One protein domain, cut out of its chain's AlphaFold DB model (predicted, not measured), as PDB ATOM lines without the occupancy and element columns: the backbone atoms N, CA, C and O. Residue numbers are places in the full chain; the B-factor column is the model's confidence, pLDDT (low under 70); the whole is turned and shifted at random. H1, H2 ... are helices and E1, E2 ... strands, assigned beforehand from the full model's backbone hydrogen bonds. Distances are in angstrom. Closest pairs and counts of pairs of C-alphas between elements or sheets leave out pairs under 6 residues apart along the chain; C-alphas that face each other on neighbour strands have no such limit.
ATOM      1  N   LYS A  23     -11.547 -34.679 -39.367       77.81
ATOM      2  CA  LYS A  23     -10.662 -33.513 -39.425       77.81
ATOM      3  C   LYS A  23      -9.266 -33.820 -38.905       77.81
ATOM      4  O   LYS A  23      -9.117 -34.385 -37.829       77.81
ATOM      5  N   ASP A  24      -8.275 -33.266 -39.593       82.44
ATOM      6  CA  ASP A  24      -6.889 -33.324 -39.147       82.44
ATOM      7  C   ASP A  24      -6.608 -32.357 -37.989       82.44
ATOM      8  O   ASP A  24      -7.072 -31.203 -37.954       82.44
ATOM      9  N   LYS A  25      -5.789 -32.815 -37.047       82.88
ATOM     10  CA  LYS A  25      -5.316 -32.047 -35.899       82.88
ATOM     11  C   LYS A  25      -3.806 -32.107 -35.802       82.88
ATOM     12  O   LYS A  25      -3.161 -33.060 -36.217       82.88
ATOM     13  N   TYR A  26      -3.247 -31.036 -35.254       85.94
ATOM     14  CA  TYR A  26      -1.814 -30.902 -35.072       85.94
ATOM     15  C   TYR A  26      -1.528 -30.159 -33.773       85.94
ATOM     16  O   TYR A  26      -1.872 -28.980 -33.624       85.94
ATOM     17  N   PHE A  27      -0.865 -30.842 -32.847       89.00
ATOM     18  CA  PHE A  27      -0.369 -30.276 -31.599       89.00
ATOM     19  C   PHE A  27       1.150 -30.362 -31.600       89.00
ATOM     20  O   PHE A  27       1.720 -31.366 -32.012       89.00
ATOM     21  N   SER A  28       1.835 -29.305 -31.160       92.94
ATOM     22  CA  SER A  28       3.296 -29.329 -31.101       92.94
ATOM     23  C   SER A  28       3.875 -28.445 -30.010       92.94
ATOM     24  O   SER A  28       3.329 -27.396 -29.659       92.94
ATOM     25  N   SER A  29       5.042 -28.861 -29.531       88.44
ATOM     26  CA  SER A  29       5.898 -28.107 -28.626       88.44
ATOM     27  C   SER A  29       7.327 -28.126 -29.149       88.44
ATOM     28  O   SER A  29       7.758 -29.062 -29.813       88.44
ATOM     29  N   ARG A  30       8.089 -27.077 -28.839       92.50
ATOM     30  CA  ARG A  30       9.495 -26.962 -29.239       92.50
ATOM     31  C   ARG A  30      10.357 -26.406 -28.123       92.50
ATOM     32  O   ARG A  30       9.890 -25.584 -27.327       92.50
ATOM     33  N   ARG A  31      11.627 -26.800 -28.118       93.12
ATOM     34  CA  ARG A  31      12.675 -26.255 -27.255       93.12
ATOM     35  C   ARG A  31      13.945 -26.032 -28.070       93.12
ATOM     36  O   ARG A  31      14.377 -26.898 -28.824       93.12
ATOM     37  N   ARG A  32      14.530 -24.840 -27.941       91.38
ATOM     38  CA  ARG A  32      15.812 -24.501 -28.566       91.38
ATOM     39  C   ARG A  32      16.929 -24.632 -27.540       91.38
ATOM     40  O   ARG A  32      16.794 -24.135 -26.424       91.38
ATOM     41  N   TYR A  33      18.024 -25.250 -27.953       90.44
ATOM     42  CA  TYR A  33      19.234 -25.433 -27.165       90.44
ATOM     43  C   TYR A  33      20.345 -24.500 -27.647       90.44
ATOM     44  O   TYR A  33      20.286 -23.937 -28.745       90.44
ATOM     45  N   ARG A  34      21.343 -24.303 -26.782       90.38
ATOM     46  CA  ARG A  34      22.461 -23.383 -27.020       90.38
ATOM     47  C   ARG A  34      23.377 -23.866 -28.143       90.38
ATOM     48  O   ARG A  34      23.850 -23.054 -28.930       90.38
ATOM     49  N   ASP A  35      23.605 -25.168 -28.205       91.50
ATOM     50  CA  ASP A  35      24.545 -25.816 -29.108       91.50
ATOM     51  C   ASP A  35      24.007 -27.177 -29.561       91.50
ATOM     52  O   ASP A  35      23.013 -27.687 -29.036       91.50
ATOM     53  N   ARG A  36      24.659 -27.731 -30.585       93.94
ATOM     54  CA  ARG A  36      24.249 -28.982 -31.218       93.94
ATOM     55  C   ARG A  36      24.389 -30.170 -30.269       93.94
ATOM     56  O   ARG A  36      23.442 -30.934 -30.166       93.94
ATOM     57  N   GLN A  37      25.491 -30.269 -29.529       93.81
ATOM     58  CA  GLN A  37      25.753 -31.390 -28.623       93.81
ATOM     59  C   GLN A  37      24.661 -31.523 -27.551       93.81
ATOM     60  O   GLN A  37      24.120 -32.606 -27.341       93.81
ATOM     61  N   THR A  38      24.276 -30.412 -26.919       93.25
ATOM     62  CA  THR A  38      23.189 -30.402 -25.930       93.25
ATOM     63  C   THR A  38      21.845 -30.773 -26.566       93.25
ATOM     64  O   THR A  38      21.024 -31.440 -25.940       93.25
ATOM     65  N   ALA A  39      21.604 -30.345 -27.810       92.81
ATOM     66  CA  ALA A  39      20.369 -30.652 -28.524       92.81
ATOM     67  C   ALA A  39      20.266 -32.140 -28.903       92.81
ATOM     68  O   ALA A  39      19.185 -32.711 -28.810       92.81
ATOM     69  N   GLU A  40      21.377 -32.761 -29.299       96.50
ATOM     70  CA  GLU A  40      21.461 -34.192 -29.620       96.50
ATOM     71  C   GLU A  40      21.288 -35.059 -28.373       96.50
ATOM     72  O   GLU A  40      20.534 -36.028 -28.398       96.50
ATOM     73  N   TRP A  41      21.900 -34.662 -27.253       95.19
ATOM     74  CA  TRP A  41      21.674 -35.329 -25.969       95.19
ATOM     75  C   TRP A  41      20.206 -35.248 -25.535       95.19
ATOM     76  O   TRP A  41      19.621 -36.248 -25.125       95.19
ATOM     77  N   ALA A  42      19.586 -34.074 -25.675       95.12
ATOM     78  CA  ALA A  42      18.164 -33.923 -25.392       95.12
ATOM     79  C   ALA A  42      17.294 -34.767 -26.331       95.12
ATOM     80  O   ALA A  42      16.352 -35.398 -25.873       95.12
ATOM     81  N   TYR A  43      17.622 -34.831 -27.625       97.81
ATOM     82  CA  TYR A  43      16.902 -35.680 -28.572       97.81
ATOM     83  C   TYR A  43      16.925 -37.156 -28.159       97.81
ATOM     84  O   TYR A  43      15.870 -37.784 -28.158       97.81
ATOM     85  N   ALA A  44      18.083 -37.687 -27.756       97.12
ATOM     86  CA  ALA A  44      18.191 -39.075 -27.305       97.12
ATOM     87  C   ALA A  44      17.244 -39.367 -26.126       97.12
ATOM     88  O   ALA A  44      16.513 -40.354 -26.147       97.12
ATOM     89  N   LEU A  45      17.164 -38.457 -25.148       96.62
ATOM     90  CA  LEU A  45      16.208 -38.585 -24.047       96.62
ATOM     91  C   LEU A  45      14.755 -38.466 -24.516       96.62
ATOM     92  O   LEU A  45      13.891 -39.205 -24.053       96.62
ATOM     93  N   SER A  46      14.455 -37.534 -25.417       97.50
ATOM     94  CA  SER A  46      13.109 -37.359 -25.967       97.50
ATOM     95  C   SER A  46      12.631 -38.568 -26.762       97.50
ATOM     96  O   SER A  46      11.454 -38.907 -26.675       97.50
ATOM     97  N   ARG A  47      13.527 -39.222 -27.507       97.69
ATOM     98  CA  ARG A  47      13.276 -40.495 -28.188       97.69
ATOM     99  C   ARG A  47      12.898 -41.575 -27.176       97.69
ATOM    100  O   ARG A  47      11.869 -42.225 -27.334       97.69
ATOM    101  N   ASP A  48      13.666 -41.712 -26.098       96.00
ATOM    102  CA  ASP A  48      13.361 -42.694 -25.052       96.00
ATOM    103  C   ASP A  48      12.006 -42.399 -24.385       96.00
ATOM    104  O   ASP A  48      11.198 -43.307 -24.188       96.00
ATOM    105  N   LYS A  49      11.693 -41.122 -24.123       95.75
ATOM    106  CA  LYS A  49      10.378 -40.690 -23.614       95.75
ATOM    107  C   LYS A  49       9.234 -40.971 -24.587       95.75
ATOM    108  O   LYS A  49       8.137 -41.309 -24.144       95.75
ATOM    109  N   LEU A  50       9.460 -40.792 -25.890       97.56
ATOM    110  CA  LEU A  50       8.471 -41.064 -26.934       97.56
ATOM    111  C   LEU A  50       8.093 -42.546 -26.931       97.56
ATOM    112  O   LEU A  50       6.914 -42.876 -26.943       97.56
ATOM    113  N   PHE A  51       9.073 -43.440 -26.845       97.38
ATOM    114  CA  PHE A  51       8.803 -44.876 -26.850       97.38
ATOM    115  C   PHE A  51       8.433 -45.440 -25.470       97.38
ATOM    116  O   PHE A  51       7.867 -46.524 -25.379       97.38
ATOM    117  N   ALA A  52       8.650 -44.708 -24.377       95.94
ATOM    118  CA  ALA A  52       8.186 -45.085 -23.041       95.94
ATOM    119  C   ALA A  52       6.681 -44.801 -22.830       95.94
ATOM    120  O   ALA A  52       6.290 -44.137 -21.870       95.94
ATOM    121  N   VAL A  53       5.812 -45.323 -23.704       95.81
ATOM    122  CA  VAL A  53       4.360 -45.037 -23.710       95.81
ATOM    123  C   VAL A  53       3.692 -45.310 -22.356       95.81
ATOM    124  O   VAL A  53       2.864 -44.525 -21.900       95.81
ATOM    125  N   ASN A  54       4.080 -46.383 -21.658       93.81
ATOM    126  CA  ASN A  54       3.550 -46.689 -20.321       93.81
ATOM    127  C   ASN A  54       3.792 -45.542 -19.315       93.81
ATOM    128  O   ASN A  54       2.944 -45.275 -18.458       93.81
ATOM    129  N   ASP A  55       4.921 -44.834 -19.436       93.19
ATOM    130  CA  ASP A  55       5.300 -43.734 -18.547       93.19
ATOM    131  C   ASP A  55       4.516 -42.448 -18.826       93.19
ATOM    132  O   ASP A  55       4.424 -41.588 -17.950       93.19
ATOM    133  N   TRP A  56       3.846 -42.329 -19.976       92.94
ATOM    134  CA  TRP A  56       2.964 -41.192 -20.263       92.94
ATOM    135  C   TRP A  56       1.811 -41.092 -19.256       92.94
ATOM    136  O   TRP A  56       1.328 -39.999 -18.956       92.94
ATOM    137  N   SER A  57       1.421 -42.223 -18.657       89.81
ATOM    138  CA  SER A  57       0.444 -42.293 -17.563       89.81
ATOM    139  C   SER A  57       0.872 -41.529 -16.307       89.81
ATOM    140  O   SER A  57       0.025 -41.165 -15.495       89.81
ATOM    141  N   LYS A  58       2.175 -41.281 -16.131       88.94
ATOM    142  CA  LYS A  58       2.740 -40.590 -14.962       88.94
ATOM    143  C   LYS A  58       2.700 -39.065 -15.100       88.94
ATOM    144  O   LYS A  58       3.081 -38.353 -14.173       88.94
ATOM    145  N   LEU A  59       2.240 -38.535 -16.238       82.62
ATOM    146  CA  LEU A  59       2.170 -37.093 -16.470       82.62
ATOM    147  C   LEU A  59       1.253 -36.392 -15.446       82.62
ATOM    148  O   LEU A  59       0.072 -36.722 -15.353       82.62
ATOM    149  N   PRO A  60       1.713 -35.336 -14.752       71.12
ATOM    150  CA  PRO A  60       1.046 -34.793 -13.562       71.12
ATOM    151  C   PRO A  60      -0.258 -34.042 -13.863       71.12
ATOM    152  O   PRO A  60      -0.300 -33.209 -14.762       71.12
ATOM    153  N   GLY A  61      -1.330 -34.249 -13.095       65.62
ATOM    154  CA  GLY A  61      -2.645 -33.609 -13.309       65.62
ATOM    155  C   GLY A  61      -3.617 -34.504 -14.082       65.62
ATOM    156  O   GLY A  61      -3.371 -35.694 -14.204       65.62
ATOM    157  N   VAL A  62      -4.723 -33.959 -14.608       57.31
ATOM    158  CA  VAL A  62      -5.674 -34.764 -15.402       57.31
ATOM    159  C   VAL A  62      -4.975 -35.229 -16.685       57.31
ATOM    160  O   VAL A  62      -4.503 -34.404 -17.470       57.31
ATOM    161  N   SER A  63      -4.859 -36.541 -16.859       68.12
ATOM    162  CA  SER A  63      -4.285 -37.196 -18.034       68.12
ATOM    163  C   SER A  63      -4.989 -38.522 -18.293       68.12
ATOM    164  O   SER A  63      -5.583 -39.115 -17.393       68.12
ATOM    165  N   SER A  64      -4.918 -38.969 -19.542       81.62
ATOM    166  CA  SER A  64      -5.233 -40.351 -19.908       81.62
ATOM    167  C   SER A  64      -4.144 -41.292 -19.389       81.62
ATOM    168  O   SER A  64      -2.982 -40.886 -19.293       81.62
ATOM    169  N   SER A  65      -4.508 -42.535 -19.070       86.19
ATOM    170  CA  SER A  65      -3.530 -43.586 -18.770       86.19
ATOM    171  C   SER A  65      -3.351 -44.507 -19.969       86.19
ATOM    172  O   SER A  65      -4.334 -44.900 -20.595       86.19
ATOM    173  N   PHE A  66      -2.109 -44.881 -20.228       92.44
ATOM    174  CA  PHE A  66      -1.666 -45.675 -21.360       92.44
ATOM    175  C   PHE A  66      -1.089 -47.000 -20.879       92.44
ATOM    176  O   PHE A  66      -0.383 -47.052 -19.865       92.44
ATOM    177  N   ARG A  67      -1.366 -48.072 -21.618       94.75
ATOM    178  CA  ARG A  67      -0.725 -49.369 -21.404       94.75
ATOM    179  C   ARG A  67      -0.460 -50.057 -22.731       94.75
ATOM    180  O   ARG A  67      -1.373 -50.170 -23.538       94.75
ATOM    181  N   VAL A  68       0.763 -50.539 -22.916       96.44
ATOM    182  CA  VAL A  68       1.160 -51.286 -24.116       96.44
ATOM    183  C   VAL A  68       0.902 -52.781 -23.922       96.44
ATOM    184  O   VAL A  68       1.162 -53.336 -22.848       96.44
ATOM    185  N   TYR A  69       0.403 -53.423 -24.969       95.81
ATOM    186  CA  TYR A  69       0.182 -54.854 -25.093       95.81
ATOM    187  C   TYR A  69       0.878 -55.367 -26.356       95.81
ATOM    188  O   TYR A  69       0.930 -54.659 -27.354       95.81
ATOM    189  N   ASP A  70       1.417 -56.582 -26.307       94.62
ATOM    190  CA  ASP A  70       1.955 -57.238 -27.499       94.62
ATOM    191  C   ASP A  70       0.834 -57.715 -28.440       94.62
ATOM    192  O   ASP A  70      -0.343 -57.756 -28.063       94.62
ATOM    193  N   GLY A  71       1.197 -58.139 -29.652       89.38
ATOM    194  CA  GLY A  71       0.251 -58.690 -30.632       89.38
ATOM    195  C   GLY A  71      -0.454 -59.990 -30.208       89.38
ATOM    196  O   GLY A  71      -1.235 -60.550 -30.973       89.38
ATOM    197  N   GLN A  72      -0.172 -60.531 -29.017       89.50
ATOM    198  CA  GLN A  72      -0.885 -61.668 -28.429       89.50
ATOM    199  C   GLN A  72      -1.822 -61.247 -27.285       89.50
ATOM    200  O   GLN A  72      -2.500 -62.110 -26.712       89.50
ATOM    201  N   GLY A  73      -1.868 -59.951 -26.961       90.06
ATOM    202  CA  GLY A  73      -2.680 -59.372 -25.897       90.06
ATOM    203  C   GLY A  73      -2.043 -59.439 -24.504       90.06
ATOM    204  O   GLY A  73      -2.747 -59.239 -23.510       90.06
ATOM    205  N   ASN A  74      -0.738 -59.712 -24.380       94.19
ATOM    206  CA  ASN A  74      -0.042 -59.681 -23.087       94.19
ATOM    207  C   ASN A  74       0.497 -58.284 -22.781       94.19
ATOM    208  O   ASN A  74       0.918 -57.556 -23.672       94.19
ATOM    209  N   ILE A  75       0.544 -57.909 -21.501       94.31
ATOM    210  CA  ILE A  75       1.054 -56.595 -21.085       94.31
ATOM    211  C   ILE A  75       2.559 -56.492 -21.363       94.31
ATOM    212  O   ILE A  75       3.362 -57.212 -20.763       94.31
ATOM    213  N   LYS A  76       2.948 -55.504 -22.170       94.06
ATOM    214  CA  LYS A  76       4.341 -55.143 -22.434       94.06
ATOM    215  C   LYS A  76       4.778 -54.056 -21.451       94.06
ATOM    216  O   LYS A  76       4.622 -52.858 -21.679       94.06
ATOM    217  N   ALA A  77       5.294 -54.482 -20.296       86.75
ATOM    218  CA  ALA A  77       5.622 -53.577 -19.186       86.75
ATOM    219  C   ALA A  77       6.834 -52.660 -19.450       86.75
ATOM    220  O   ALA A  77       6.984 -51.638 -18.781       86.75
ATOM    221  N   LYS A  78       7.725 -53.037 -20.375       84.56
ATOM    222  CA  LYS A  78       8.958 -52.315 -20.727       84.56
ATOM    223  C   LYS A  78       9.289 -52.520 -22.204       84.56
ATOM    224  O   LYS A  78       8.842 -53.495 -22.798       84.56
ATOM    225  N   GLY A  79      10.160 -51.660 -22.727       85.12
ATOM    226  CA  GLY A  79      10.599 -51.685 -24.121       85.12
ATOM    227  C   GLY A  79       9.804 -50.713 -24.990       85.12
ATOM    228  O   GLY A  79       8.769 -50.202 -24.563       85.12
ATOM    229  N   MET A  80      10.327 -50.446 -26.186       91.81
ATOM    230  CA  MET A  80       9.630 -49.653 -27.197       91.81
ATOM    231  C   MET A  80       8.431 -50.431 -27.764       91.81
ATOM    232  O   MET A  80       8.499 -51.665 -27.828       91.81
ATOM    233  N   PRO A  81       7.354 -49.742 -28.180       94.56
ATOM    234  CA  PRO A  81       6.325 -50.336 -29.017       94.56
ATOM    235  C   PRO A  81       6.931 -50.900 -30.305       94.56
ATOM    236  O   PRO A  81       7.917 -50.373 -30.819       94.56
ATOM    237  N   GLU A  82       6.338 -51.969 -30.815       95.81
ATOM    238  CA  GLU A  82       6.665 -52.606 -32.091       95.81
ATOM    239  C   GLU A  82       5.444 -52.585 -33.017       95.81
ATOM    240  O   GLU A  82       4.319 -52.372 -32.569       95.81
ATOM    241  N   LEU A  83       5.659 -52.802 -34.316       96.75
ATOM    242  CA  LEU A  83       4.555 -52.948 -35.269       96.75
ATOM    243  C   LEU A  83       3.640 -54.107 -34.843       96.75
ATOM    244  O   LEU A  83       4.123 -55.211 -34.587       96.75
ATOM    245  N   GLY A  84       2.333 -53.846 -34.785       95.38
ATOM    246  CA  GLY A  84       1.324 -54.794 -34.309       95.38
ATOM    247  C   GLY A  84       1.180 -54.877 -32.782       95.38
ATOM    248  O   GLY A  84       0.379 -55.675 -32.296       95.38
ATOM    249  N   ASP A  85       1.925 -54.077 -32.008       97.19
ATOM    250  CA  ASP A  85       1.606 -53.866 -30.593       97.19
ATOM    251  C   ASP A  85       0.328 -53.025 -30.462       97.19
ATOM    252  O   ASP A  85       0.034 -52.149 -31.277       97.19
ATOM    253  N   PHE A  86      -0.404 -53.241 -29.376       96.44
ATOM    254  CA  PHE A  86      -1.634 -52.529 -29.055       96.44
ATOM    255  C   PHE A  86      -1.401 -51.557 -27.902       96.44
ATOM    256  O   PHE A  86      -0.684 -51.847 -26.944       96.44
ATOM    257  N   ILE A  87      -2.049 -50.400 -27.944       95.56
ATOM    258  CA  ILE A  87      -2.030 -49.416 -26.868       95.56
ATOM    259  C   ILE A  87      -3.457 -49.220 -26.377       95.56
ATOM    260  O   ILE A  87      -4.348 -48.778 -27.097       95.56
ATOM    261  N   PHE A  88      -3.650 -49.519 -25.100       91.62
ATOM    262  CA  PHE A  88      -4.862 -49.190 -24.379       91.62
ATOM    263  C   PHE A  88      -4.789 -47.756 -23.869       91.62
ATOM    264  O   PHE A  88      -3.847 -47.395 -23.154       91.62
ATOM    265  N   ILE A  89      -5.806 -46.960 -24.184       88.06
ATOM    266  CA  ILE A  89      -5.946 -45.571 -23.765       88.06
ATOM    267  C   ILE A  89      -7.201 -45.462 -22.904       88.06
ATOM    268  O   ILE A  89      -8.333 -45.490 -23.388       88.06
ATOM    269  N   ASN A  90      -6.997 -45.288 -21.602       80.06
ATOM    270  CA  ASN A  90      -8.081 -44.977 -20.682       80.06
ATOM    271  C   ASN A  90      -8.199 -43.463 -20.534       80.06
ATOM    272  O   ASN A  90      -7.340 -42.802 -19.935       80.06
ATOM    273  N   LEU A  91      -9.267 -42.921 -21.099       71.50
ATOM    274  CA  LEU A  91      -9.577 -41.502 -21.072       71.50
ATOM    275  C   LEU A  91     -10.203 -41.129 -19.718       71.50
ATOM    276  O   LEU A  91     -11.039 -41.864 -19.194       71.50
ATOM    277  N   PRO A  92      -9.860 -39.971 -19.130       59.72
ATOM    278  CA  PRO A  92     -10.407 -39.578 -17.844       59.72
ATOM    279  C   PRO A  92     -11.912 -39.321 -17.924       59.72
ATOM    280  O   PRO A  92     -12.425 -38.668 -18.836       59.72
ATOM    281  N   GLY A  93     -12.607 -39.781 -16.886       54.22
ATOM    282  CA  GLY A  93     -14.052 -39.685 -16.783       54.22
ATOM    283  C   GLY A  93     -14.762 -40.916 -17.367       54.22
ATOM    284  O   GLY A  93     -14.196 -41.993 -17.443       54.22
ATOM    285  N   PRO A  94     -16.044 -40.789 -17.711       48.06
ATOM    286  CA  PRO A  94     -16.933 -41.882 -18.119       48.06
ATOM    287  C   PRO A  94     -16.844 -42.209 -19.622       48.06
ATOM    288  O   PRO A  94     -17.809 -42.717 -20.199       48.06
ATOM    289  N   SER A  95     -15.732 -41.839 -20.251       54.31
ATOM    290  CA  SER A  95     -15.440 -42.100 -21.658       54.31
ATOM    291  C   SER A  95     -15.254 -43.605 -21.891       54.31
ATOM    292  O   SER A  95     -14.900 -44.317 -20.949       54.31
ATOM    293  N   PRO A  96     -15.530 -44.114 -23.102       57.59
ATOM    294  CA  PRO A  96     -15.257 -45.501 -23.422       57.59
ATOM    295  C   PRO A  96     -13.746 -45.731 -23.436       57.59
ATOM    296  O   PRO A  96     -12.949 -44.806 -23.622       57.59
ATOM    297  N   GLU A  97     -13.381 -46.977 -23.192       71.88
ATOM    298  CA  GLU A  97     -12.021 -47.453 -23.371       71.88
ATOM    299  C   GLU A  97     -11.666 -47.393 -24.861       71.88
ATOM    300  O   GLU A  97     -12.501 -47.714 -25.703       71.88
ATOM    301  N   ALA A  98     -10.457 -46.937 -25.190       81.31
ATOM    302  CA  ALA A  98      -9.992 -46.873 -26.569       81.31
ATOM    303  C   ALA A  98      -8.779 -47.784 -26.756       81.31
ATOM    304  O   ALA A  98      -7.827 -47.742 -25.972       81.31
ATOM    305  N   TRP A  99      -8.824 -48.575 -27.818       89.50
ATOM    306  CA  TRP A  99      -7.739 -49.435 -28.261       89.50
ATOM    307  C   TRP A  99      -7.216 -48.926 -29.596       89.50
ATOM    308  O   TRP A  99      -7.986 -48.523 -30.469       89.50
ATOM    309  N   VAL A 100      -5.896 -48.912 -29.727       93.44
ATOM    310  CA  VAL A 100      -5.213 -48.576 -30.974       93.44
ATOM    311  C   VAL A 100      -4.083 -49.567 -31.221       93.44
ATOM    312  O   VAL A 100      -3.507 -50.093 -30.273       93.44
ATOM    313  N   GLU A 101      -3.754 -49.804 -32.479       95.69
ATOM    314  CA  GLU A 101      -2.654 -50.660 -32.917       95.69
ATOM    315  C   GLU A 101      -1.541 -49.806 -33.524       95.69
ATOM    316  O   GLU A 101      -1.817 -48.821 -34.209       95.69
ATOM    317  N   VAL A 102      -0.284 -50.168 -33.268       97.44
ATOM    318  CA  VAL A 102       0.896 -49.532 -33.863       97.44
ATOM    319  C   VAL A 102       1.066 -50.035 -35.293       97.44
ATOM    320  O   VAL A 102       1.426 -51.190 -35.519       97.44
ATOM    321  N   ILE A 103       0.841 -49.147 -36.259       97.38
ATOM    322  CA  ILE A 103       0.836 -49.472 -37.693       97.38
ATOM    323  C   ILE A 103       2.078 -48.975 -38.440       97.38
ATOM    324  O   ILE A 103       2.352 -49.440 -39.543       97.38
ATOM    325  N   ASP A 104       2.828 -48.042 -37.853       97.69
ATOM    326  CA  ASP A 104       4.082 -47.536 -38.413       97.69
ATOM    327  C   ASP A 104       5.042 -47.107 -37.299       97.69
ATOM    328  O   ASP A 104       4.603 -46.656 -36.236       97.69
ATOM    329  N   LEU A 105       6.347 -47.242 -37.538       97.12
ATOM    330  CA  LEU A 105       7.394 -46.871 -36.589       97.12
ATOM    331  C   LEU A 105       8.687 -46.502 -37.316       97.12
ATOM    332  O   LEU A 105       9.215 -47.277 -38.111       97.12
ATOM    333  N   VAL A 106       9.240 -45.345 -36.962       96.50
ATOM    334  CA  VAL A 106      10.523 -44.846 -37.456       96.50
ATOM    335  C   VAL A 106      11.391 -44.444 -36.273       96.50
ATOM    336  O   VAL A 106      10.939 -43.767 -35.350       96.50
ATOM    337  N   ASP A 107      12.657 -44.841 -36.312       96.94
ATOM    338  CA  ASP A 107      13.636 -44.522 -35.282       96.94
ATOM    339  C   ASP A 107      15.010 -44.248 -35.905       96.94
ATOM    340  O   ASP A 107      15.784 -45.159 -36.199       96.94
ATOM    341  N   GLU A 108      15.287 -42.973 -36.155       95.25
ATOM    342  CA  GLU A 108      16.513 -42.469 -36.765       95.25
ATOM    343  C   GLU A 108      17.254 -41.503 -35.824       95.25
ATOM    344  O   GLU A 108      16.742 -41.058 -34.794       95.25
ATOM    345  N   ASP A 109      18.471 -41.106 -36.209       92.00
ATOM    346  CA  ASP A 109      19.377 -40.296 -35.380       92.00
ATOM    347  C   ASP A 109      18.795 -38.946 -34.932       92.00
ATOM    348  O   ASP A 109      19.198 -38.423 -33.894       92.00
ATOM    349  N   TYR A 110      17.865 -38.364 -35.700       95.06
ATOM    350  CA  TYR A 110      17.254 -37.054 -35.419       95.06
ATOM    351  C   TYR A 110      15.751 -37.001 -35.717       95.06
ATOM    352  O   TYR A 110      15.167 -35.911 -35.784       95.06
ATOM    353  N   TRP A 111      15.140 -38.165 -35.911       97.19
ATOM    354  CA  TRP A 111      13.732 -38.341 -36.215       97.19
ATOM    355  C   TRP A 111      13.224 -39.655 -35.626       97.19
ATOM    356  O   TRP A 111      13.653 -40.723 -36.044       97.19
ATOM    357  N   ALA A 112      12.298 -39.578 -34.679       98.25
ATOM    358  CA  ALA A 112      11.631 -40.744 -34.123       98.25
ATOM    359  C   ALA A 112      10.124 -40.510 -34.139       98.25
ATOM    360  O   ALA A 112       9.649 -39.440 -33.742       98.25
ATOM    361  N   GLU A 113       9.372 -41.503 -34.592       98.00
ATOM    362  CA  GLU A 113       7.918 -41.475 -34.587       98.00
ATOM    363  C   GLU A 113       7.297 -42.862 -34.572       98.00
ATOM    364  O   GLU A 113       7.918 -43.852 -34.946       98.00
ATOM    365  N   PHE A 114       6.037 -42.918 -34.164       98.06
ATOM    366  CA  PHE A 114       5.185 -44.063 -34.432       98.06
ATOM    367  C   PHE A 114       3.761 -43.589 -34.713       98.06
ATOM    368  O   PHE A 114       3.323 -42.553 -34.197       98.06
ATOM    369  N   THR A 115       3.053 -44.352 -35.537       97.62
ATOM    370  CA  THR A 115       1.661 -44.090 -35.904       97.62
ATOM    371  C   THR A 115       0.778 -45.201 -35.381       97.62
ATOM    372  O   THR A 115       1.124 -46.381 -35.469       97.62
ATOM    373  N   VAL A 116      -0.373 -44.811 -34.843       96.31
ATOM    374  CA  VAL A 116      -1.398 -45.730 -34.364       96.31
ATOM    375  C   VAL A 116      -2.717 -45.527 -35.096       96.31
ATOM    376  O   VAL A 116      -3.031 -44.408 -35.500       96.31
ATOM    377  N   SER A 117      -3.487 -46.603 -35.219       93.56
ATOM    378  CA  SER A 117      -4.845 -46.619 -35.778       93.56
ATOM    379  C   SER A 117      -5.812 -47.241 -34.771       93.56
ATOM    380  O   SER A 117      -5.387 -48.140 -34.042       93.56
ATOM    381  N   PRO A 118      -7.085 -46.810 -34.685       90.50
ATOM    382  CA  PRO A 118      -8.113 -47.502 -33.914       90.50
ATOM    383  C   PRO A 118      -8.110 -49.001 -34.201       90.50
ATOM    384  O   PRO A 118      -7.973 -49.422 -35.346       90.50
ATOM    385  N   SER A 119      -8.190 -49.795 -33.138       89.00
ATOM    386  CA  SER A 119      -8.187 -51.253 -33.232       89.00
ATOM    387  C   SER A 119      -8.964 -51.862 -32.069       89.00
ATOM    388  O   SER A 119      -9.540 -51.155 -31.238       89.00
ATOM    389  N   HIS A 120      -9.073 -53.181 -32.078       84.75
ATOM    390  CA  HIS A 120      -9.857 -53.969 -31.136       84.75
ATOM    391  C   HIS A 120      -9.084 -54.257 -29.849       84.75
ATOM    392  O   HIS A 120      -7.881 -54.005 -29.763       84.75
ATOM    393  N   ASP A 121      -9.766 -54.808 -28.843       87.38
ATOM    394  CA  ASP A 121      -9.075 -55.378 -27.689       87.38
ATOM    395  C   ASP A 121      -8.387 -56.692 -28.109       87.38
ATOM    396  O   ASP A 121      -9.076 -57.678 -28.384       87.38
ATOM    397  N   PRO A 122      -7.042 -56.774 -28.108       87.31
ATOM    398  CA  PRO A 122      -6.317 -57.968 -28.555       87.31
ATOM    399  C   PRO A 122      -6.548 -59.197 -27.656       87.31
ATOM    400  O   PRO A 122      -6.086 -60.303 -27.952       87.31
ATOM    401  N   ARG A 123      -7.221 -59.022 -26.511       84.00
ATOM    402  CA  ARG A 123      -7.536 -60.089 -25.552       84.00
ATOM    403  C   ARG A 123      -8.864 -60.773 -25.864       84.00
ATOM    404  O   ARG A 123      -9.083 -61.896 -25.403       84.00
ATOM    405  N   GLU A 124      -9.741 -60.129 -26.627       79.56
ATOM    406  CA  GLU A 124     -11.037 -60.685 -27.003       79.56
ATOM    407  C   GLU A 124     -10.853 -61.676 -28.157       79.56
ATOM    408  O   GLU A 124     -10.602 -61.321 -29.304       79.56
ATOM    409  N   ARG A 125     -10.938 -62.974 -27.845       58.22
ATOM    410  CA  ARG A 125     -10.865 -64.049 -28.844       58.22
ATOM    411  C   ARG A 125     -12.265 -64.587 -29.118       58.22
ATOM    412  O   ARG A 125     -12.795 -65.339 -28.302       58.22
ATOM    413  N   GLY A 126     -12.816 -64.282 -30.293       54.00
ATOM    414  CA  GLY A 126     -13.975 -64.998 -30.840       54.00
ATOM    415  C   GLY A 126     -15.308 -64.250 -30.881       54.00
ATOM    416  O   GLY A 126     -16.323 -64.894 -31.151       54.00
ATOM    417  N   GLU A 127     -15.337 -62.934 -30.674       45.78
ATOM    418  CA  GLU A 127     -16.476 -62.131 -31.133       45.78
ATOM    419  C   GLU A 127     -16.308 -61.858 -32.634       45.78
ATOM    420  O   GLU A 127     -15.191 -61.728 -33.134       45.78
ATOM    421  N   LYS A 128     -17.407 -61.911 -33.394       45.09
ATOM    422  CA  LYS A 128     -17.360 -61.686 -34.844       45.09
ATOM    423  C   LYS A 128     -16.799 -60.285 -35.091       45.09
ATOM    424  O   LYS A 128     -17.289 -59.346 -34.477       45.09
ATOM    425  N   GLU A 129     -15.875 -60.157 -36.043       46.44
ATOM    426  CA  GLU A 129     -15.270 -58.898 -36.529       46.44
ATOM    427  C   GLU A 129     -16.283 -57.776 -36.868       46.44
ATOM    428  O   GLU A 129     -15.887 -56.648 -37.122       46.44
ATOM    429  N   GLU A 130     -17.589 -58.060 -36.880       43.31
ATOM    430  CA  GLU A 130     -18.657 -57.151 -37.300       43.31
ATOM    431  C   GLU A 130     -19.129 -56.141 -36.229       43.31
ATOM    432  O   GLU A 130     -19.970 -55.312 -36.562       43.31
ATOM    433  N   GLU A 131     -18.670 -56.183 -34.968       48.78
ATOM    434  CA  GLU A 131     -19.247 -55.324 -33.904       48.78
ATOM    435  C   GLU A 131     -18.216 -54.762 -32.896       48.78
ATOM    436  O   GLU A 131     -18.513 -54.604 -31.714       48.78
ATOM    437  N   ILE A 132     -16.990 -54.458 -33.340       53.69
ATOM    438  CA  ILE A 132     -15.962 -53.859 -32.472       53.69
ATOM    439  C   ILE A 132     -16.196 -52.341 -32.373       53.69
ATOM    440  O   ILE A 132     -16.054 -51.605 -33.344       53.69
ATOM    441  N   GLU A 133     -16.572 -51.857 -31.186       57.81
ATOM    442  CA  GLU A 133     -16.869 -50.437 -30.949       57.81
ATOM    443  C   GLU A 133     -15.586 -49.592 -30.813       57.81
ATOM    444  O   GLU A 133     -15.023 -49.451 -29.724       57.81
ATOM    445  N   HIS A 134     -15.125 -48.970 -31.902       63.19
ATOM    446  CA  HIS A 134     -14.062 -47.960 -31.847       63.19
ATOM    447  C   HIS A 134     -14.624 -46.575 -31.494       63.19
ATOM    448  O   HIS A 134     -15.652 -46.150 -32.012       63.19
ATOM    449  N   PHE A 135     -13.947 -45.824 -30.616       63.62
ATOM    450  CA  PHE A 135     -14.358 -44.447 -30.289       63.62
ATOM    451  C   PHE A 135     -14.133 -43.466 -31.456       63.62
ATOM    452  O   PHE A 135     -14.884 -42.498 -31.616       63.62
ATOM    453  N   PHE A 136     -13.092 -43.705 -32.254       63.19
ATOM    454  CA  PHE A 136     -12.764 -42.930 -33.448       63.19
ATOM    455  C   PHE A 136     -13.190 -43.673 -34.720       63.19
ATOM    456  O   PHE A 136     -13.425 -44.874 -34.664       63.19
ATOM    457  N   ALA A 137     -13.295 -42.949 -35.838       68.75
ATOM    458  CA  ALA A 137     -13.480 -43.542 -37.164       68.75
ATOM    459  C   ALA A 137     -12.326 -44.499 -37.510       68.75
ATOM    460  O   ALA A 137     -11.187 -44.220 -37.140       68.75
ATOM    461  N   ASP A 138     -12.616 -45.579 -38.233       72.75
ATOM    462  CA  ASP A 138     -11.647 -46.641 -38.545       72.75
ATOM    463  C   ASP A 138     -10.457 -46.131 -39.369       72.75
ATOM    464  O   ASP A 138      -9.347 -46.639 -39.245       72.75
ATOM    465  N   GLU A 139     -10.669 -45.093 -40.182       79.38
ATOM    466  CA  GLU A 139      -9.628 -44.460 -40.997       79.38
ATOM    467  C   GLU A 139      -8.754 -43.466 -40.212       79.38
ATOM    468  O   GLU A 139      -7.756 -42.963 -40.738       79.38
ATOM    469  N   ALA A 140      -9.112 -43.156 -38.961       85.75
ATOM    470  CA  ALA A 140      -8.374 -42.193 -38.159       85.75
ATOM    471  C   ALA A 140      -6.979 -42.722 -37.808       85.75
ATOM    472  O   ALA A 140      -6.803 -43.880 -37.449       85.75
ATOM    473  N   THR A 141      -5.973 -41.852 -37.825       92.88
ATOM    474  CA  THR A 141      -4.622 -42.205 -37.364       92.88
ATOM    475  C   THR A 141      -4.049 -41.119 -36.471       92.88
ATOM    476  O   THR A 141      -4.362 -39.944 -36.641       92.88
ATOM    477  N   SER A 142      -3.193 -41.504 -35.524       93.44
ATOM    478  CA  SER A 142      -2.435 -40.579 -34.674       93.44
ATOM    479  C   SER A 142      -0.946 -40.872 -34.786       93.44
ATOM    480  O   SER A 142      -0.494 -41.960 -34.428       93.44
ATOM    481  N   THR A 143      -0.169 -39.891 -35.237       96.94
ATOM    482  CA  THR A 143       1.295 -39.975 -35.314       96.94
ATOM    483  C   THR A 143       1.937 -39.150 -34.206       96.94
ATOM    484  O   THR A 143       1.763 -37.928 -34.141       96.94
ATOM    485  N   PHE A 144       2.735 -39.802 -33.361       97.69
ATOM    486  CA  PHE A 144       3.531 -39.164 -32.314       97.69
ATOM    487  C   PHE A 144       4.974 -39.055 -32.772       97.69
ATOM    488  O   PHE A 144       5.569 -40.056 -33.155       97.69
ATOM    489  N   ARG A 145       5.553 -37.855 -32.709       98.38
ATOM    490  CA  ARG A 145       6.874 -37.578 -33.281       98.38
ATOM    491  C   ARG A 145       7.740 -36.735 -32.366       98.38
ATOM    492  O   ARG A 145       7.267 -35.779 -31.748       98.38
ATOM    493  N   VAL A 146       9.037 -37.021 -32.390       98.38
ATOM    494  CA  VAL A 146      10.118 -36.156 -31.920       98.38
ATOM    495  C   VAL A 146      11.123 -35.976 -33.057       98.38
ATOM    496  O   VAL A 146      11.579 -36.941 -33.658       98.38
ATOM    497  N   ALA A 147      11.500 -34.733 -33.346       98.25
ATOM    498  CA  ALA A 147      12.476 -34.411 -34.381       98.25
ATOM    499  C   ALA A 147      13.439 -33.312 -33.926       98.25
ATOM    500  O   ALA A 147      13.036 -32.328 -33.291       98.25
ATOM    501  N   LEU A 148      14.713 -33.441 -34.297       97.31
ATOM    502  CA  LEU A 148      15.746 -32.444 -34.032       97.31
ATOM    503  C   LEU A 148      16.228 -31.787 -35.333       97.31
ATOM    504  O   LEU A 148      16.888 -32.412 -36.157       97.31
ATOM    505  N   SER A 149      16.009 -30.477 -35.472       96.12
ATOM    506  CA  SER A 149      16.525 -29.682 -36.597       96.12
ATOM    507  C   SER A 149      17.450 -28.566 -36.104       96.12
ATOM    508  O   SER A 149      17.044 -27.686 -35.337       96.12
ATOM    509  N   GLY A 150      18.726 -28.600 -36.507       95.69
ATOM    510  CA  GLY A 150      19.750 -27.686 -35.986       95.69
ATOM    511  C   GLY A 150      19.906 -27.831 -34.468       95.69
ATOM    512  O   GLY A 150      20.336 -28.871 -33.982       95.69
ATOM    513  N   THR A 151      19.532 -26.805 -33.703       94.44
ATOM    514  CA  THR A 151      19.484 -26.851 -32.226       94.44
ATOM    515  C   THR A 151      18.060 -26.816 -31.669       94.44
ATOM    516  O   THR A 151      17.856 -26.528 -30.488       94.44
ATOM    517  N   THR A 152      17.049 -27.032 -32.513       94.88
ATOM    518  CA  THR A 152      15.639 -26.971 -32.119       94.88
ATOM    519  C   THR A 152      15.032 -28.365 -32.119       94.88
ATOM    520  O   THR A 152      14.841 -28.967 -33.174       94.88
ATOM    521  N   LEU A 153      14.711 -28.842 -30.922       97.88
ATOM    522  CA  LEU A 153      13.948 -30.056 -30.686       97.88
ATOM    523  C   LEU A 153      12.456 -29.732 -30.781       97.88
ATOM    524  O   LEU A 153      11.994 -28.754 -30.181       97.88
ATOM    525  N   THR A 154      11.714 -30.545 -31.516       96.38
ATOM    526  CA  THR A 154      10.267 -30.415 -31.699       96.38
ATOM    527  C   THR A 154       9.611 -31.748 -31.391       96.38
ATOM    528  O   THR A 154      10.106 -32.779 -31.830       96.38
ATOM    529  N   ALA A 155       8.501 -31.718 -30.663       97.62
ATOM    530  CA  ALA A 155       7.612 -32.857 -30.511       97.62
ATOM    531  C   ALA A 155       6.226 -32.491 -31.032       97.62
ATOM    532  O   ALA A 155       5.782 -31.351 -30.851       97.62
ATOM    533  N   SER A 156       5.548 -33.445 -31.659       96.25
ATOM    534  CA  SER A 156       4.212 -33.247 -32.209       96.25
ATOM    535  C   SER A 156       3.340 -34.488 -32.102       96.25
ATOM    536  O   SER A 156       3.841 -35.608 -32.144       96.25
ATOM    537  N   GLU A 157       2.037 -34.254 -32.025       95.50
ATOM    538  CA  GLU A 157       0.993 -35.243 -32.277       95.50
ATOM    539  C   GLU A 157       0.201 -34.763 -33.498       95.50
ATOM    540  O   GLU A 157      -0.129 -33.574 -33.600       95.50
ATOM    541  N   THR A 158       0.003 -35.661 -34.462       92.69
ATOM    542  CA  THR A 158      -0.753 -35.397 -35.689       92.69
ATOM    543  C   THR A 158      -1.865 -36.422 -35.813       92.69
ATOM    544  O   THR A 158      -1.588 -37.569 -36.158       92.69
ATOM    545  N   GLY A 159      -3.098 -35.994 -35.567       88.62
ATOM    546  CA  GLY A 159      -4.292 -36.776 -35.852       88.62
ATOM    547  C   GLY A 159      -4.738 -36.548 -37.295       88.62
ATOM    548  O   GLY A 159      -4.917 -35.395 -37.691       88.62
ATOM    549  N   GLN A 160      -4.924 -37.603 -38.080       86.88
ATOM    550  CA  GLN A 160      -5.525 -37.541 -39.414       86.88
ATOM    551  C   GLN A 160      -6.902 -38.179 -39.382       86.88
ATOM    552  O   GLN A 160      -7.123 -39.151 -38.663       86.88
ATOM    553  N   GLU A 161      -7.825 -37.599 -40.144       80.38
ATOM    554  CA  GLU A 161      -9.193 -38.101 -40.273       80.38
ATOM    555  C   GLU A 161      -9.904 -38.356 -38.921       80.38
ATOM    556  O   GLU A 161     -10.791 -39.200 -38.811       80.38
ATOM    557  N   GLU A 162      -9.604 -37.566 -37.881       70.94
ATOM    558  CA  GLU A 162     -10.266 -37.749 -36.588       70.94
ATOM    559  C   GLU A 162     -11.768 -37.427 -36.688       70.94
ATOM    560  O   GLU A 162     -12.160 -36.287 -36.959       70.94
ATOM    561  N   GLY A 163     -12.609 -38.417 -36.392       62.81
ATOM    562  CA  GLY A 163     -14.061 -38.312 -36.219       62.81
ATOM    563  C   GLY A 163     -14.526 -39.237 -35.095       62.81
ATOM    564  O   GLY A 163     -13.865 -40.228 -34.818       62.81
ATOM    565  N   VAL A 164     -15.624 -38.906 -34.407       66.50
ATOM    566  CA  VAL A 164     -16.184 -39.777 -33.349       66.50
ATOM    567  C   VAL A 164     -17.145 -40.779 -33.981       66.50
ATOM    568  O   VAL A 164     -18.087 -40.343 -34.645       66.50
ATOM    569  N   ASN A 165     -16.990 -42.080 -33.727       62.06
ATOM    570  CA  ASN A 165     -18.004 -43.056 -34.130       62.06
ATOM    571  C   ASN A 165     -19.198 -42.986 -33.157       62.06
ATOM    572  O   ASN A 165     -19.107 -43.371 -31.993       62.06
ATOM    573  N   ASN A 166     -20.317 -42.390 -33.581       54.94
ATOM    574  CA  ASN A 166     -21.507 -42.219 -32.734       54.94
ATOM    575  C   ASN A 166     -22.839 -42.490 -33.444       54.94
ATOM    576  O   ASN A 166     -23.891 -41.986 -33.024       54.94
ATOM    577  N   GLN A 167     -22.813 -43.272 -34.521       46.41
ATOM    578  CA  GLN A 167     -24.005 -43.673 -35.263       46.41
ATOM    579  C   GLN A 167     -24.246 -45.179 -35.084       46.41
ATOM    580  O   GLN A 167     -23.311 -45.957 -35.019       46.41
ATOM    581  N   GLY A 168     -25.512 -45.607 -34.996       50.19
ATOM    582  CA  GLY A 168     -25.857 -47.036 -34.931       50.19
ATOM    583  C   GLY A 168     -25.849 -47.657 -33.528       50.19
ATOM    584  O   GLY A 168     -26.051 -46.968 -32.525       50.19
ATOM    585  N   LYS A 169     -25.736 -48.992 -33.480       42.56
ATOM    586  CA  LYS A 169     -25.657 -49.781 -32.236       42.56
ATOM    587  C   LYS A 169     -24.261 -49.750 -31.604       42.56
ATOM    588  O   LYS A 169     -24.193 -49.957 -30.404       42.56
ATOM    589  N   GLU A 170     -23.247 -49.380 -32.388       43.41
ATOM    590  CA  GLU A 170     -21.818 -49.263 -32.046       43.41
ATOM    591  C   GLU A 170     -21.471 -48.017 -31.204       43.41
ATOM    592  O   GLU A 170     -20.315 -47.712 -30.933       43.41
ATOM    593  N   ALA A 171     -22.478 -47.236 -30.800       46.50
ATOM    594  CA  ALA A 171     -22.294 -45.963 -30.109       46.50
ATOM    595  C   ALA A 171     -21.916 -46.105 -28.619       46.50
ATOM    596  O   ALA A 171     -22.097 -45.131 -27.876       46.50
ATOM    597  N   GLY A 172     -21.466 -47.284 -28.164       42.31
ATOM    598  CA  GLY A 172     -20.895 -47.510 -26.836       42.31
ATOM    599  C   GLY A 172     -21.741 -46.905 -25.735       42.31
ATOM    600  O   GLY A 172     -21.419 -45.850 -25.184       42.31
ATOM    601  N   GLY A 173     -22.892 -47.531 -25.470       49.34
ATOM    602  CA  GLY A 173     -23.985 -46.954 -24.693       49.34
ATOM    603  C   GLY A 173     -23.539 -46.138 -23.477       49.34
ATOM    604  O   GLY A 173     -23.258 -46.708 -22.430       49.34
ATOM    605  N   LYS A 174     -23.543 -44.799 -23.587       51.97
ATOM    606  CA  LYS A 174     -23.507 -43.845 -22.463       51.97
ATOM    607  C   LYS A 174     -23.882 -42.436 -22.938       51.97
ATOM    608  O   LYS A 174     -23.141 -41.751 -23.635       51.97
TER     609      LYS A 174
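Overview. This is residues 23 to 174 of the 390 residues of an uncharacterized protein of Cesiribacter andamanensis AMV16 (UniProt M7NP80). One antiparallel sheet of seven strands, twisted and curled like part of a barrel, has the long helix H1 over one face, running along the strands, while the short H2 packs beside edge strand E2. The printed part has 152 residues, with named elements in the order E1 H1 H2 E2 E3 E4 E5 E6 E7; the sheet runs E1 E7 E6 E5 E4 E3 E2. The class is mixed, helices and strands; the whole is compact, with a radius of gyration of the C-alphas of 16.8 A, and elongated, spanning 55 by 31 by 28 A.

Along the chain. Find C-alpha 23 at (-10.662, -33.513, -39.425); from there E1 runs 30.0 A to residue 32. H1, residues 36 to 51, covers 22.6 A, and H2 is residues 53 to 58. Next come E2, residues 65 to 69, E3, 86 to 90, and E4, 98 to 108, 28.7 A long, which bends by 56 degrees at residue 103. E5 is 111 to 118, E6 141 to 149, and E7, 152 to 162, ends at C-alpha 162 (-10.266, -37.749, -36.588).

Arrangement. E2 to E7 form a meander, each strand the antiparallel neighbour of the one before. At edge strand E1, look for N 27 and O 157 of E7, 2.9 A apart; at edge strand E2, N 67 and O 88 of E3 are 3.0 A apart. H1 is on the sheet at a height of 7.7 A, over E6 and only just over E5, with 3 C-alphas; the closest C-alphas of H1 and E6 are Tyr 43 and Leu 148, 6.5 A. H2 stands only just at the sheet's level, at 3.6 A; its closest C-alpha pair with E2 is Ser 57 and Ser 65, 4.3 A. In H1 every O i to N i+4 pair is within hydrogen-bond range; in H2 0 of 2 are, beside 3 of 3 O i to N i+3 pairs.

Size, cuts and confidence. The C-alphas farthest apart, Arg 34 and Lys 128, are 55.8 A apart. The printed part has no cut; the long links are residues 70 to 85 and 119 to 140. Confidence is under 70 at residues 61 to 63, 92 to 96, 125 to 137 and 163 to 174.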